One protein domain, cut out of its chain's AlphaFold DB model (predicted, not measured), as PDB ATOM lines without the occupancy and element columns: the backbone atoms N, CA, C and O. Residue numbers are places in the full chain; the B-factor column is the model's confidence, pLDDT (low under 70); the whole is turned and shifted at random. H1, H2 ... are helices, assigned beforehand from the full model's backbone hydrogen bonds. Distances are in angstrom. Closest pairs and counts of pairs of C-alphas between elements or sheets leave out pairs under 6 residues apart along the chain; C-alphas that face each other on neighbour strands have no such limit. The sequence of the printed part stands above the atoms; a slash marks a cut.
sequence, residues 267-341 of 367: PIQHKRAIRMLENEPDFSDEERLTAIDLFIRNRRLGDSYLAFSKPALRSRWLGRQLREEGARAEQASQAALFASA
ATOM      1  N   PRO A 267     -47.055   7.772 -12.184       68.75
ATOM      2  CA  PRO A 267     -46.960   9.233 -12.048       68.75
ATOM      3  C   PRO A 267     -45.580   9.754 -11.600       68.75
ATOM      4  O   PRO A 267     -45.184  10.860 -11.969       68.75
ATOM      5  N   ILE A 268     -44.844   8.984 -10.799       71.12
ATOM      6  CA  ILE A 268     -43.498   9.315 -10.310       71.12
ATOM      7  C   ILE A 268     -42.488   9.173 -11.450       71.12
ATOM      8  O   ILE A 268     -41.658  10.062 -11.644       71.12
ATOM      9  N   GLN A 269     -42.613   8.110 -12.249       77.94
ATOM     10  CA  GLN A 269     -41.798   7.907 -13.447       77.94
ATOM     11  C   GLN A 269     -42.044   9.022 -14.466       77.94
ATOM     12  O   GLN A 269     -41.095   9.655 -14.915       77.94
ATOM     13  N   HIS A 270     -43.299   9.392 -14.728       79.62
ATOM     14  CA  HIS A 270     -43.606  10.496 -15.637       79.62
ATOM     15  C   HIS A 270     -42.998  11.834 -15.171       79.62
ATOM     16  O   HIS A 270     -42.298  12.504 -15.930       79.62
ATOM     17  N   LYS A 271     -43.147  12.183 -13.883       84.25
ATOM     18  CA  LYS A 271     -42.503  13.376 -13.296       84.25
ATOM     19  C   LYS A 271     -40.974  13.326 -13.362       84.25
ATOM     20  O   LYS A 271     -40.326  14.372 -13.405       84.25
ATOM     21  N   ARG A 272     -40.381  12.133 -13.311       86.00
ATOM     22  CA  ARG A 272     -38.935  11.928 -13.447       86.00
ATOM     23  C   ARG A 272     -38.489  12.094 -14.901       86.00
ATOM     24  O   ARG A 272     -37.480  12.752 -15.123       86.00
ATOM     25  N   ALA A 273     -39.244  11.570 -15.866       86.31
ATOM     26  CA  ALA A 273     -38.966  11.722 -17.294       86.31
ATOM     27  C   ALA A 273     -38.979  13.197 -17.710       86.31
ATOM     28  O   ALA A 273     -38.022  13.648 -18.338       86.31
ATOM     29  N   ILE A 274     -39.988  13.960 -17.268       85.50
ATOM     30  CA  ILE A 274     -40.081  15.408 -17.516       85.50
ATOM     31  C   ILE A 274     -38.855  16.132 -16.950       85.50
ATOM     32  O   ILE A 274     -38.157  16.818 -17.689       85.50
ATOM     33  N   ARG A 275     -38.504  15.895 -15.677       86.50
ATOM     34  CA  ARG A 275     -37.303  16.496 -15.068       86.50
ATOM     35  C   ARG A 275     -36.014  16.148 -15.811       86.50
ATOM     36  O   ARG A 275     -35.105  16.965 -15.886       86.50
ATOM     37  N   MET A 276     -35.886  14.926 -16.323       86.50
ATOM     38  CA  MET A 276     -34.701  14.542 -17.094       86.50
ATOM     39  C   MET A 276     -34.665  15.216 -18.467       86.50
ATOM     40  O   MET A 276     -33.578  15.503 -18.951       86.50
ATOM     41  N   LEU A 277     -35.822  15.473 -19.078       89.06
ATOM     42  CA  LEU A 277     -35.957  16.171 -20.357       89.06
ATOM     43  C   LEU A 277     -35.690  17.682 -20.240       89.06
ATOM     44  O   LEU A 277     -35.038  18.248 -21.111       89.06
ATOM     45  N   GLU A 278     -36.108  18.316 -19.142       84.88
ATOM     46  CA  GLU A 278     -35.787  19.722 -18.832       84.88
ATOM     47  C   GLU A 278     -34.272  19.974 -18.749       84.88
ATOM     48  O   GLU A 278     -33.796  21.056 -19.080       84.88
ATOM     49  N   ASN A 279     -33.507  18.961 -18.333       82.50
ATOM     50  CA  ASN A 279     -32.054  19.037 -18.189       82.50
ATOM     51  C   ASN A 279     -31.279  18.578 -19.442       82.50
ATOM     52  O   ASN A 279     -30.049  18.520 -19.397       82.50
ATOM     53  N   GLU A 280     -31.952  18.233 -20.547       80.62
ATOM     54  CA  GLU A 280     -31.289  17.861 -21.804       80.62
ATOM     55  C   GLU A 280     -30.973  19.103 -22.654       80.62
ATOM     56  O   GLU A 280     -31.901  19.787 -23.097       80.62
ATOM     57  N   PRO A 281     -29.691  19.400 -22.938       80.25
ATOM     58  CA  PRO A 281     -29.308  20.568 -23.732       80.25
ATOM     59  C   PRO A 281     -29.575  20.400 -25.237       80.25
ATOM     60  O   PRO A 281     -29.611  21.394 -25.953       80.25
ATOM     61  N   ASP A 282     -29.771  19.167 -25.711       84.31
ATOM     62  CA  ASP A 282     -29.873  18.841 -27.140       84.31
ATOM     63  C   ASP A 282     -31.275  19.084 -27.741       84.31
ATOM     64  O   ASP A 282     -31.456  18.888 -28.941       84.31
ATOM     65  N   PHE A 283     -32.260  19.499 -26.933       88.88
ATOM     66  CA  PHE A 283     -33.642  19.748 -27.367       88.88
ATOM     67  C   PHE A 283     -34.073  21.192 -27.118       88.88
ATOM     68  O   PHE A 283     -33.832  21.745 -26.042       88.88
ATOM     69  N   SER A 284     -34.771  21.773 -28.094       90.38
ATOM     70  CA  SER A 284     -35.478  23.049 -27.947       90.38
ATOM     71  C   SER A 284     -36.720  22.918 -27.060       90.38
ATOM     72  O   SER A 284     -37.241  21.822 -26.855       90.38
ATOM     73  N   ASP A 285     -37.232  24.041 -26.551       88.94
ATOM     74  CA  ASP A 285     -38.428  24.043 -25.697       88.94
ATOM     75  C   ASP A 285     -39.656  23.438 -26.401       88.94
ATOM     76  O   ASP A 285     -40.390  22.664 -25.790       88.94
ATOM     77  N   GLU A 286     -39.820  23.676 -27.704       88.56
ATOM     78  CA  GLU A 286     -40.905  23.092 -28.509       88.56
ATOM     79  C   GLU A 286     -40.773  21.568 -28.673       88.56
ATOM     80  O   GLU A 286     -41.748  20.817 -28.565       88.56
ATOM     81  N   GLU A 287     -39.551  21.073 -28.880       90.62
ATOM     82  CA  GLU A 287     -39.285  19.631 -28.951       90.62
ATOM     83  C   GLU A 287     -39.522  18.952 -27.601       90.62
ATOM     84  O   GLU A 287     -40.017  17.825 -27.555       90.62
ATOM     85  N   ARG A 288     -39.220  19.646 -26.495       91.38
ATOM     86  CA  ARG A 288     -39.505  19.160 -25.142       91.38
ATOM     87  C   ARG A 288     -41.008  19.056 -24.902       91.38
ATOM     88  O   ARG A 288     -41.454  18.017 -24.424       91.38
ATOM     89  N   LEU A 289     -41.789  20.072 -25.272       90.38
ATOM     90  CA  LEU A 289     -43.253  20.031 -25.161       90.38
ATOM     91  C   LEU A 289     -43.843  18.888 -25.994       90.38
ATOM     92  O   LEU A 289     -44.606  18.073 -25.477       90.38
ATOM     93  N   THR A 290     -43.386  18.742 -27.239       90.62
ATOM     94  CA  THR A 290     -43.814  17.645 -28.119       90.62
ATOM     95  C   THR A 290     -43.467  16.278 -27.519       90.62
ATOM     96  O   THR A 290     -44.273  15.349 -27.555       90.62
ATOM     97  N   ALA A 291     -42.283  16.136 -26.918       90.75
ATOM     98  CA  ALA A 291     -41.870  14.909 -26.241       90.75
ATOM     99  C   ALA A 291     -42.707  14.616 -24.984       90.75
ATOM    100  O   ALA A 291     -43.030  13.455 -24.727       90.75
ATOM    101  N   ILE A 292     -43.105  15.639 -24.225       90.56
ATOM    102  CA  ILE A 292     -44.021  15.486 -23.085       90.56
ATOM    103  C   ILE A 292     -45.380  14.975 -23.570       90.56
ATOM    104  O   ILE A 292     -45.877  13.985 -23.030       90.56
ATOM    105  N   ASP A 293     -45.933  15.565 -24.631       90.12
ATOM    106  CA  ASP A 293     -47.188  15.103 -25.232       90.12
ATOM    107  C   ASP A 293     -47.086  13.658 -25.733       90.12
ATOM    108  O   ASP A 293     -48.041  12.885 -25.620       90.12
ATOM    109  N   LEU A 294     -45.921  13.249 -26.248       90.44
ATOM    110  CA  LEU A 294     -45.663  11.855 -26.611       90.44
ATOM    111  C   LEU A 294     -45.655  10.921 -25.407       90.44
ATOM    112  O   LEU A 294     -46.224   9.833 -25.477       90.44
ATOM    113  N   PHE A 295     -45.055  11.334 -24.293       90.19
ATOM    114  CA  PHE A 295     -45.057  10.541 -23.065       90.19
ATOM    115  C   PHE A 295     -46.450  10.451 -22.431       90.19
ATOM    116  O   PHE A 295     -46.765   9.432 -21.813       90.19
ATOM    117  N   ILE A 296     -47.293  11.477 -22.591       86.62
ATOM    118  CA  ILE A 296     -48.698  11.453 -22.159       86.62
ATOM    119  C   ILE A 296     -49.500  10.478 -23.028       86.62
ATOM    120  O   ILE A 296     -50.209   9.629 -22.487       86.62
ATOM    121  N   ARG A 297     -49.353  10.562 -24.359       85.75
ATOM    122  CA  ARG A 297     -50.033   9.679 -25.323       85.75
ATOM    123  C   ARG A 297     -49.599   8.221 -25.191       85.75
ATOM    124  O   ARG A 297     -50.419   7.320 -25.323       85.75
ATOM    125  N   ASN A 298     -48.316   7.978 -24.926       85.75
ATOM    126  CA  ASN A 298     -47.767   6.639 -24.767       85.75
ATOM    127  C   ASN A 298     -46.748   6.592 -23.624       85.75
ATOM    128  O   ASN A 298     -45.553   6.847 -23.799       85.75
ATOM    129  N   ARG A 299     -47.221   6.175 -22.445       84.25
ATOM    130  CA  ARG A 299     -46.409   6.108 -21.218       84.25
ATOM    131  C   ARG A 299     -45.159   5.241 -21.354       84.25
ATOM    132  O   ARG A 299     -44.119   5.592 -20.804       84.25
ATOM    133  N   ARG A 300     -45.215   4.181 -22.169       85.12
ATOM    134  CA  ARG A 300     -44.070   3.284 -22.402       85.12
ATOM    135  C   ARG A 300     -42.880   4.003 -23.038       85.12
ATOM    136  O   ARG A 300     -41.745   3.556 -22.871       85.12
ATOM    137  N   LEU A 301     -43.112   5.102 -23.761       88.25
ATOM    138  CA  LEU A 301     -42.035   5.920 -24.321       88.25
ATOM    139  C   LEU A 301     -41.279   6.669 -23.222       88.25
ATOM    140  O   LEU A 301     -40.055   6.736 -23.281       88.25
ATOM    141  N   GLY A 302     -41.985   7.167 -22.203       87.56
ATOM    142  CA  GLY A 302     -41.371   7.786 -21.027       87.56
ATOM    143  C   GLY A 302     -40.538   6.784 -20.225       87.56
ATOM    144  O   GLY A 302     -39.410   7.082 -19.837       87.56
ATOM    145  N   ASP A 303     -41.043   5.563 -20.061       85.88
ATOM    146  CA  ASP A 303     -40.322   4.497 -19.357       85.88
ATOM    147  C   ASP A 303     -39.073   4.063 -20.141       85.88
ATOM    148  O   ASP A 303     -37.983   3.933 -19.582       85.88
ATOM    149  N   SER A 304     -39.201   3.926 -21.467       87.69
ATOM    150  CA  SER A 304     -38.073   3.635 -22.362       87.69
ATOM    151  C   SER A 304     -37.031   4.755 -22.330       87.69
ATOM    152  O   SER A 304     -35.833   4.482 -22.270       87.69
ATOM    153  N   TYR A 305     -37.474   6.016 -22.305       90.44
ATOM    154  CA  TYR A 305     -36.618   7.193 -22.169       90.44
ATOM    155  C   TYR A 305     -35.810   7.167 -20.863       90.44
ATOM    156  O   TYR A 305     -34.606   7.434 -20.872       90.44
ATOM    157  N   LEU A 306     -36.447   6.792 -19.750       89.00
ATOM    158  CA  LEU A 306     -35.805   6.655 -18.441       89.00
ATOM    159  C   LEU A 306     -34.857   5.455 -18.337       89.00
ATOM    160  O   LEU A 306     -33.893   5.512 -17.573       89.00
ATOM    161  N   ALA A 307     -35.100   4.386 -19.098       87.44
ATOM    162  CA  ALA A 307     -34.280   3.176 -19.080       87.44
ATOM    163  C   ALA A 307     -32.882   3.378 -19.696       87.44
ATOM    164  O   ALA A 307     -31.951   2.626 -19.397       87.44
ATOM    165  N   PHE A 308     -32.693   4.397 -20.539       87.25
ATOM    166  CA  PHE A 308     -31.386   4.694 -21.120       87.25
ATOM    167  C   PHE A 308     -30.437   5.325 -20.093       87.25
ATOM    168  O   PHE A 308     -30.532   6.508 -19.769       87.25
ATOM    169  N   SER A 309     -29.429   4.564 -19.654       85.25
ATOM    170  CA  SER A 309     -28.374   5.072 -18.763       85.25
ATOM    171  C   SER A 309     -27.433   6.084 -19.432       85.25
ATOM    172  O   SER A 309     -26.800   6.881 -18.746       85.25
ATOM    173  N   LYS A 310     -27.302   6.044 -20.767       87.19
ATOM    174  CA  LYS A 310     -26.395   6.914 -21.534       87.19
ATOM    175  C   LYS A 310     -27.159   8.121 -22.105       87.19
ATOM    176  O   LYS A 310     -27.992   7.896 -22.986       87.19
ATOM    177  N   PRO A 311     -26.836   9.373 -21.712       85.88
ATOM    178  CA  PRO A 311     -27.549  10.571 -22.174       85.88
ATOM    179  C   PRO A 311     -27.571  10.711 -23.700       85.88
ATOM    180  O   PRO A 311     -28.632  10.757 -24.299       85.88
ATOM    181  N   ALA A 312     -26.418  10.593 -24.365       85.75
ATOM    182  CA  ALA A 312     -26.347  10.715 -25.826       85.75
ATOM    183  C   ALA A 312     -27.215   9.689 -26.584       85.75
ATOM    184  O   ALA A 312     -27.709   9.964 -27.676       85.75
ATOM    185  N   LEU A 313     -27.398   8.483 -26.031       88.62
ATOM    186  CA  LEU A 313     -28.254   7.466 -26.646       88.62
ATOM    187  C   LEU A 313     -29.731   7.812 -26.458       88.62
ATOM    188  O   LEU A 313     -30.514   7.679 -27.397       88.62
ATOM    189  N   ARG A 314     -30.079   8.300 -25.266       90.50
ATOM    190  CA  ARG A 314     -31.412   8.781 -24.920       90.50
ATOM    191  C   ARG A 314     -31.844   9.935 -25.824       90.50
ATOM    192  O   ARG A 314     -32.906   9.848 -26.434       90.50
ATOM    193  N   SER A 315     -31.005  10.957 -25.985       89.88
ATOM    194  CA  SER A 315     -31.310  12.135 -26.810       89.88
ATOM    195  C   SER A 315     -31.421  11.758 -28.292       89.88
ATOM    196  O   SER A 315     -32.367  12.134 -28.981       89.88
ATOM    197  N   ARG A 316     -30.544  10.879 -28.796       90.94
ATOM    198  CA  ARG A 316     -30.669  10.368 -30.175       90.94
ATOM    199  C   ARG A 316     -31.929   9.536 -30.403       90.94
ATOM    200  O   ARG A 316     -32.503   9.605 -31.492       90.94
ATOM    201  N   TRP A 317     -32.326   8.731 -29.420       93.38
ATOM    202  CA  TRP A 317     -33.540   7.925 -29.488       93.38
ATOM    203  C   TRP A 317     -34.788   8.812 -29.476       93.38
ATOM    204  O   TRP A 317     -35.606   8.702 -30.387       93.38
ATOM    205  N   LEU A 318     -34.889   9.751 -28.532       92.56
ATOM    206  CA  LEU A 318     -36.034  10.658 -28.443       92.56
ATOM    207  C   LEU A 318     -36.138  11.549 -29.688       92.56
ATOM    208  O   LEU A 318     -37.216  11.680 -30.259       92.56
ATOM    209  N   GLY A 319     -35.013  12.052 -30.202       90.94
ATOM    210  CA  GLY A 319     -34.994  12.796 -31.461       90.94
ATOM    211  C   GLY A 319     -35.451  11.967 -32.669       90.94
ATOM    212  O   GLY A 319     -36.005  12.517 -33.616       90.94
ATOM    213  N   ARG A 320     -35.256  10.639 -32.668       92.38
ATOM    214  CA  ARG A 320     -35.837   9.762 -33.701       92.38
ATOM    215  C   ARG A 320     -37.356   9.692 -33.568       92.38
ATOM    216  O   ARG A 320     -38.030   9.836 -34.579       92.38
ATOM    217  N   GLN A 321     -37.862   9.515 -32.350       92.38
ATOM    218  CA  GLN A 321     -39.303   9.450 -32.090       92.38
ATOM    219  C   GLN A 321     -40.011  10.755 -32.475       92.38
ATOM    220  O   GLN A 321     -41.032  10.717 -33.149       92.38
ATOM    221  N   LEU A 322     -39.420  11.911 -32.153       89.81
ATOM    222  CA  LEU A 322     -39.959  13.219 -32.544       89.81
ATOM    223  C   LEU A 322     -40.036  13.401 -34.068       89.81
ATOM    224  O   LEU A 322     -41.035  13.899 -34.578       89.81
ATOM    225  N   ARG A 323     -39.019  12.949 -34.814       89.12
ATOM    226  CA  ARG A 323     -39.042  12.993 -36.289       89.12
ATOM    227  C   ARG A 323     -40.084  12.055 -36.893       89.12
ATOM    228  O   ARG A 323     -40.732  12.426 -37.865       89.12
ATOM    229  N   GLU A 324     -40.229  10.852 -36.341       87.88
ATOM    230  CA  GLU A 324     -41.242   9.882 -36.783       87.88
ATOM    231  C   GLU A 324     -42.661  10.416 -36.546       87.88
ATOM    232  O   GLU A 324     -43.526  10.272 -37.409       87.88
ATOM    233  N   GLU A 325     -42.889  11.100 -35.427       85.19
ATOM    234  CA  GLU A 325     -44.170  11.737 -35.112       85.19
ATOM    235  C   GLU A 325     -44.465  12.942 -36.002       85.19
ATOM    236  O   GLU A 325     -45.585  13.062 -36.498       85.19
ATOM    237  N   GLY A 326     -43.461  13.775 -36.288       83.31
ATOM    238  CA  GLY A 326     -43.588  14.845 -37.279       83.31
ATOM    239  C   GLY A 326     -43.977  14.305 -38.659       83.31
ATOM    240  O   GLY A 326     -44.953  14.761 -39.251       83.31
ATOM    241  N   ALA A 327     -43.294  13.257 -39.130       84.38
ATOM    242  CA  ALA A 327     -43.608  12.620 -40.409       84.38
ATOM    243  C   ALA A 327     -45.021  12.006 -40.431       84.38
ATOM    244  O   ALA A 327     -45.728  12.096 -41.436       84.38
ATOM    245  N   ARG A 328     -45.464  11.409 -39.317       82.88
ATOM    246  CA  ARG A 328     -46.815  10.848 -39.190       82.88
ATOM    247  C   ARG A 328     -47.886  11.941 -39.219       82.88
ATOM    248  O   ARG A 328     -48.913  11.756 -39.869       82.88
ATOM    249  N   ALA A 329     -47.647  13.069 -38.553       79.94
ATOM    250  CA  ALA A 329     -48.547  14.221 -38.560       79.94
ATOM    251  C   ALA A 329     -48.655  14.859 -39.957       79.94
ATOM    252  O   ALA A 329     -49.756  15.185 -40.408       79.94
ATOM    253  N   GLU A 330     -47.541  14.966 -40.683       81.25
ATOM    254  CA  GLU A 330     -47.534  15.421 -42.078       81.25
ATOM    255  C   GLU A 330     -48.287  14.455 -42.997       81.25
ATOM    256  O   GLU A 330     -49.098  14.889 -43.815       81.25
ATOM    257  N   GLN A 331     -48.080  13.144 -42.839       82.25
ATOM    258  CA  GLN A 331     -48.777  12.134 -43.636       82.25
ATOM    259  C   GLN A 331     -50.286  12.123 -43.352       82.25
ATOM    260  O   GLN A 331     -51.081  12.027 -44.286       82.25
ATOM    261  N   ALA A 332     -50.691  12.278 -42.088       79.81
ATOM    262  CA  ALA A 332     -52.094  12.419 -41.704       79.81
ATOM    263  C   ALA A 332     -52.720  13.694 -42.295       79.81
ATOM    264  O   ALA A 332     -53.837  13.652 -42.809       79.81
ATOM    265  N   SER A 333     -51.980  14.807 -42.294       82.19
ATOM    266  CA  SER A 333     -52.424  16.070 -42.896       82.19
ATOM    267  C   SER A 333     -52.593  15.943 -44.412       82.19
ATOM    268  O   SER A 333     -53.607  16.364 -44.962       82.19
ATOM    269  N   GLN A 334     -51.643  15.297 -45.095       79.56
ATOM    270  CA  GLN A 334     -51.751  15.013 -46.527       79.56
ATOM    271  C   GLN A 334     -52.940  14.093 -46.826       79.56
ATOM    272  O   GLN A 334     -53.720  14.385 -47.729       79.56
ATOM    273  N   ALA A 335     -53.133  13.023 -46.049       80.75
ATOM    274  CA  ALA A 335     -54.271  12.121 -46.206       80.75
ATOM    275  C   ALA A 335     -55.619  12.847 -46.026       80.75
ATOM    276  O   ALA A 335     -56.540  12.616 -46.806       80.75
ATOM    277  N   ALA A 336     -55.724  13.771 -45.066       81.62
ATOM    278  CA  ALA A 336     -56.921  14.588 -44.856       81.62
ATOM    279  C   ALA A 336     -57.206  15.544 -46.032       81.62
ATOM    280  O   ALA A 336     -58.361  15.702 -46.441       81.62
ATOM    281  N   LEU A 337     -56.162  16.143 -46.617       84.62
ATOM    282  CA  LEU A 337     -56.280  16.947 -47.838       84.62
ATOM    283  C   LEU A 337     -56.746  16.094 -49.028       84.62
ATOM    284  O   LEU A 337     -57.652  16.501 -49.753       84.62
ATOM    285  N   PHE A 338     -56.191  14.889 -49.197       79.25
ATOM    286  CA  PHE A 338     -56.617  13.954 -50.243       79.25
ATOM    287  C   PHE A 338     -58.065  13.481 -50.058       79.25
ATOM    288  O   PHE A 338     -58.821  13.460 -51.028       79.25
ATOM    289  N   ALA A 339     -58.479  13.156 -48.832       74.88
ATOM    290  CA  ALA A 339     -59.850  12.745 -48.532       74.88
ATOM    291  C   ALA A 339     -60.863  13.866 -48.828       74.88
ATOM    292  O   ALA A 339     -61.919  13.615 -49.407       74.88
ATOM    293  N   SER A 340     -60.507  15.112 -48.506       75.31
ATOM    294  CA  SER A 340     -61.330  16.295 -48.802       75.31
ATOM    295  C   SER A 340     -61.412  16.593 -50.307       75.31
ATOM    296  O   SER A 340     -62.440  17.051 -50.804       75.31
ATOM    297  N   ALA A 341     -60.340  16.309 -51.055       72.06
ATOM    298  CA  ALA A 341     -60.331  16.430 -52.511       72.06
ATOM    299  C   ALA A 341     -61.188  15.346 -53.188       72.06
ATOM    300  O   ALA A 341     -61.871  15.630 -54.172       72.06
TER     301      ALA A 341
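What this domain is: This is residues 267 to 341 of the 367 residues of the protein "Myb_DNA-bind_3 domain-containing protein" of Calocera viscosa (strain TUFC12733) (UniProt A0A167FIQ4). One long helix, H4, makes the long axis; its first part packs on H2 and H3, which with H1 complete a small compact body, and its residues 327 to 341 stick out as a free arm. In the body H1 and H2 form a helical hairpin, with H3 crossing H1 steeply. The printed part has 75 residues with four named helices, in the order H1, H2, H3, H4, and no named strand; the class is all helix. The whole is only just loose, close to compact, with a radius of gyration of the C-alphas of 14.1 A, and it spans 47 by 24 by 19 A.

Where its parts are: H4, residues 311 to 341, is 45.0 A long, from C-alpha 311 at (-27.549, 10.571, -22.174) to C-alpha 341 at (-60.331, 16.430, -52.511). H2 is residues 285 to 297, 18.5 A, and H3 is residues 299 to 307, 12.7 A. H1, residues 267 to 278, is 16.8 A long and begins at C-alpha 267, (-46.960, 9.233, -12.048).

How they stand to each other: H4 touches H2 with residues 318 to 322 alone, about perpendicular at 78 degrees; their closest C-alphas, of Ala 291 and Leu 322, are 6.8 A apart. H3 and H4, a helical hairpin, only just touch, with 3 pairs of C-alphas within 8 A, the closest those of Tyr 305 and Arg 314 at 6.1 A. They run opposite ways at a shallow tilt of 24 degrees. H2 and H3 touch only at the corner, and only just, with 3 pairs of C-alphas within 8 A; the closest, of Phe 295 and Gly 302, are 5.0 A apart. H1 touches H3 with residues 269 to 273 alone, at a steep tilt of 62 degrees, the closest C-alphas being those of Ala 273 and Gly 302, 5.9 A apart. H1 touches H2 at a shallow tilt of 19 degrees, opposite ways, with the C-alphas of Leu 277 and Arg 288 closest at 6.7 A. H1 and H4 are apart. In H1, H2, H3 and H4 every O i to N i+4 pair is within hydrogen-bond range.

The domain as a whole: The two C-alphas farthest apart, of Ser 309 and Ala 341, are 47.8 A from each other. The printed part has no cut and no long link. Its mean pLDDT is 85.6, and residue 267 alone is under 70.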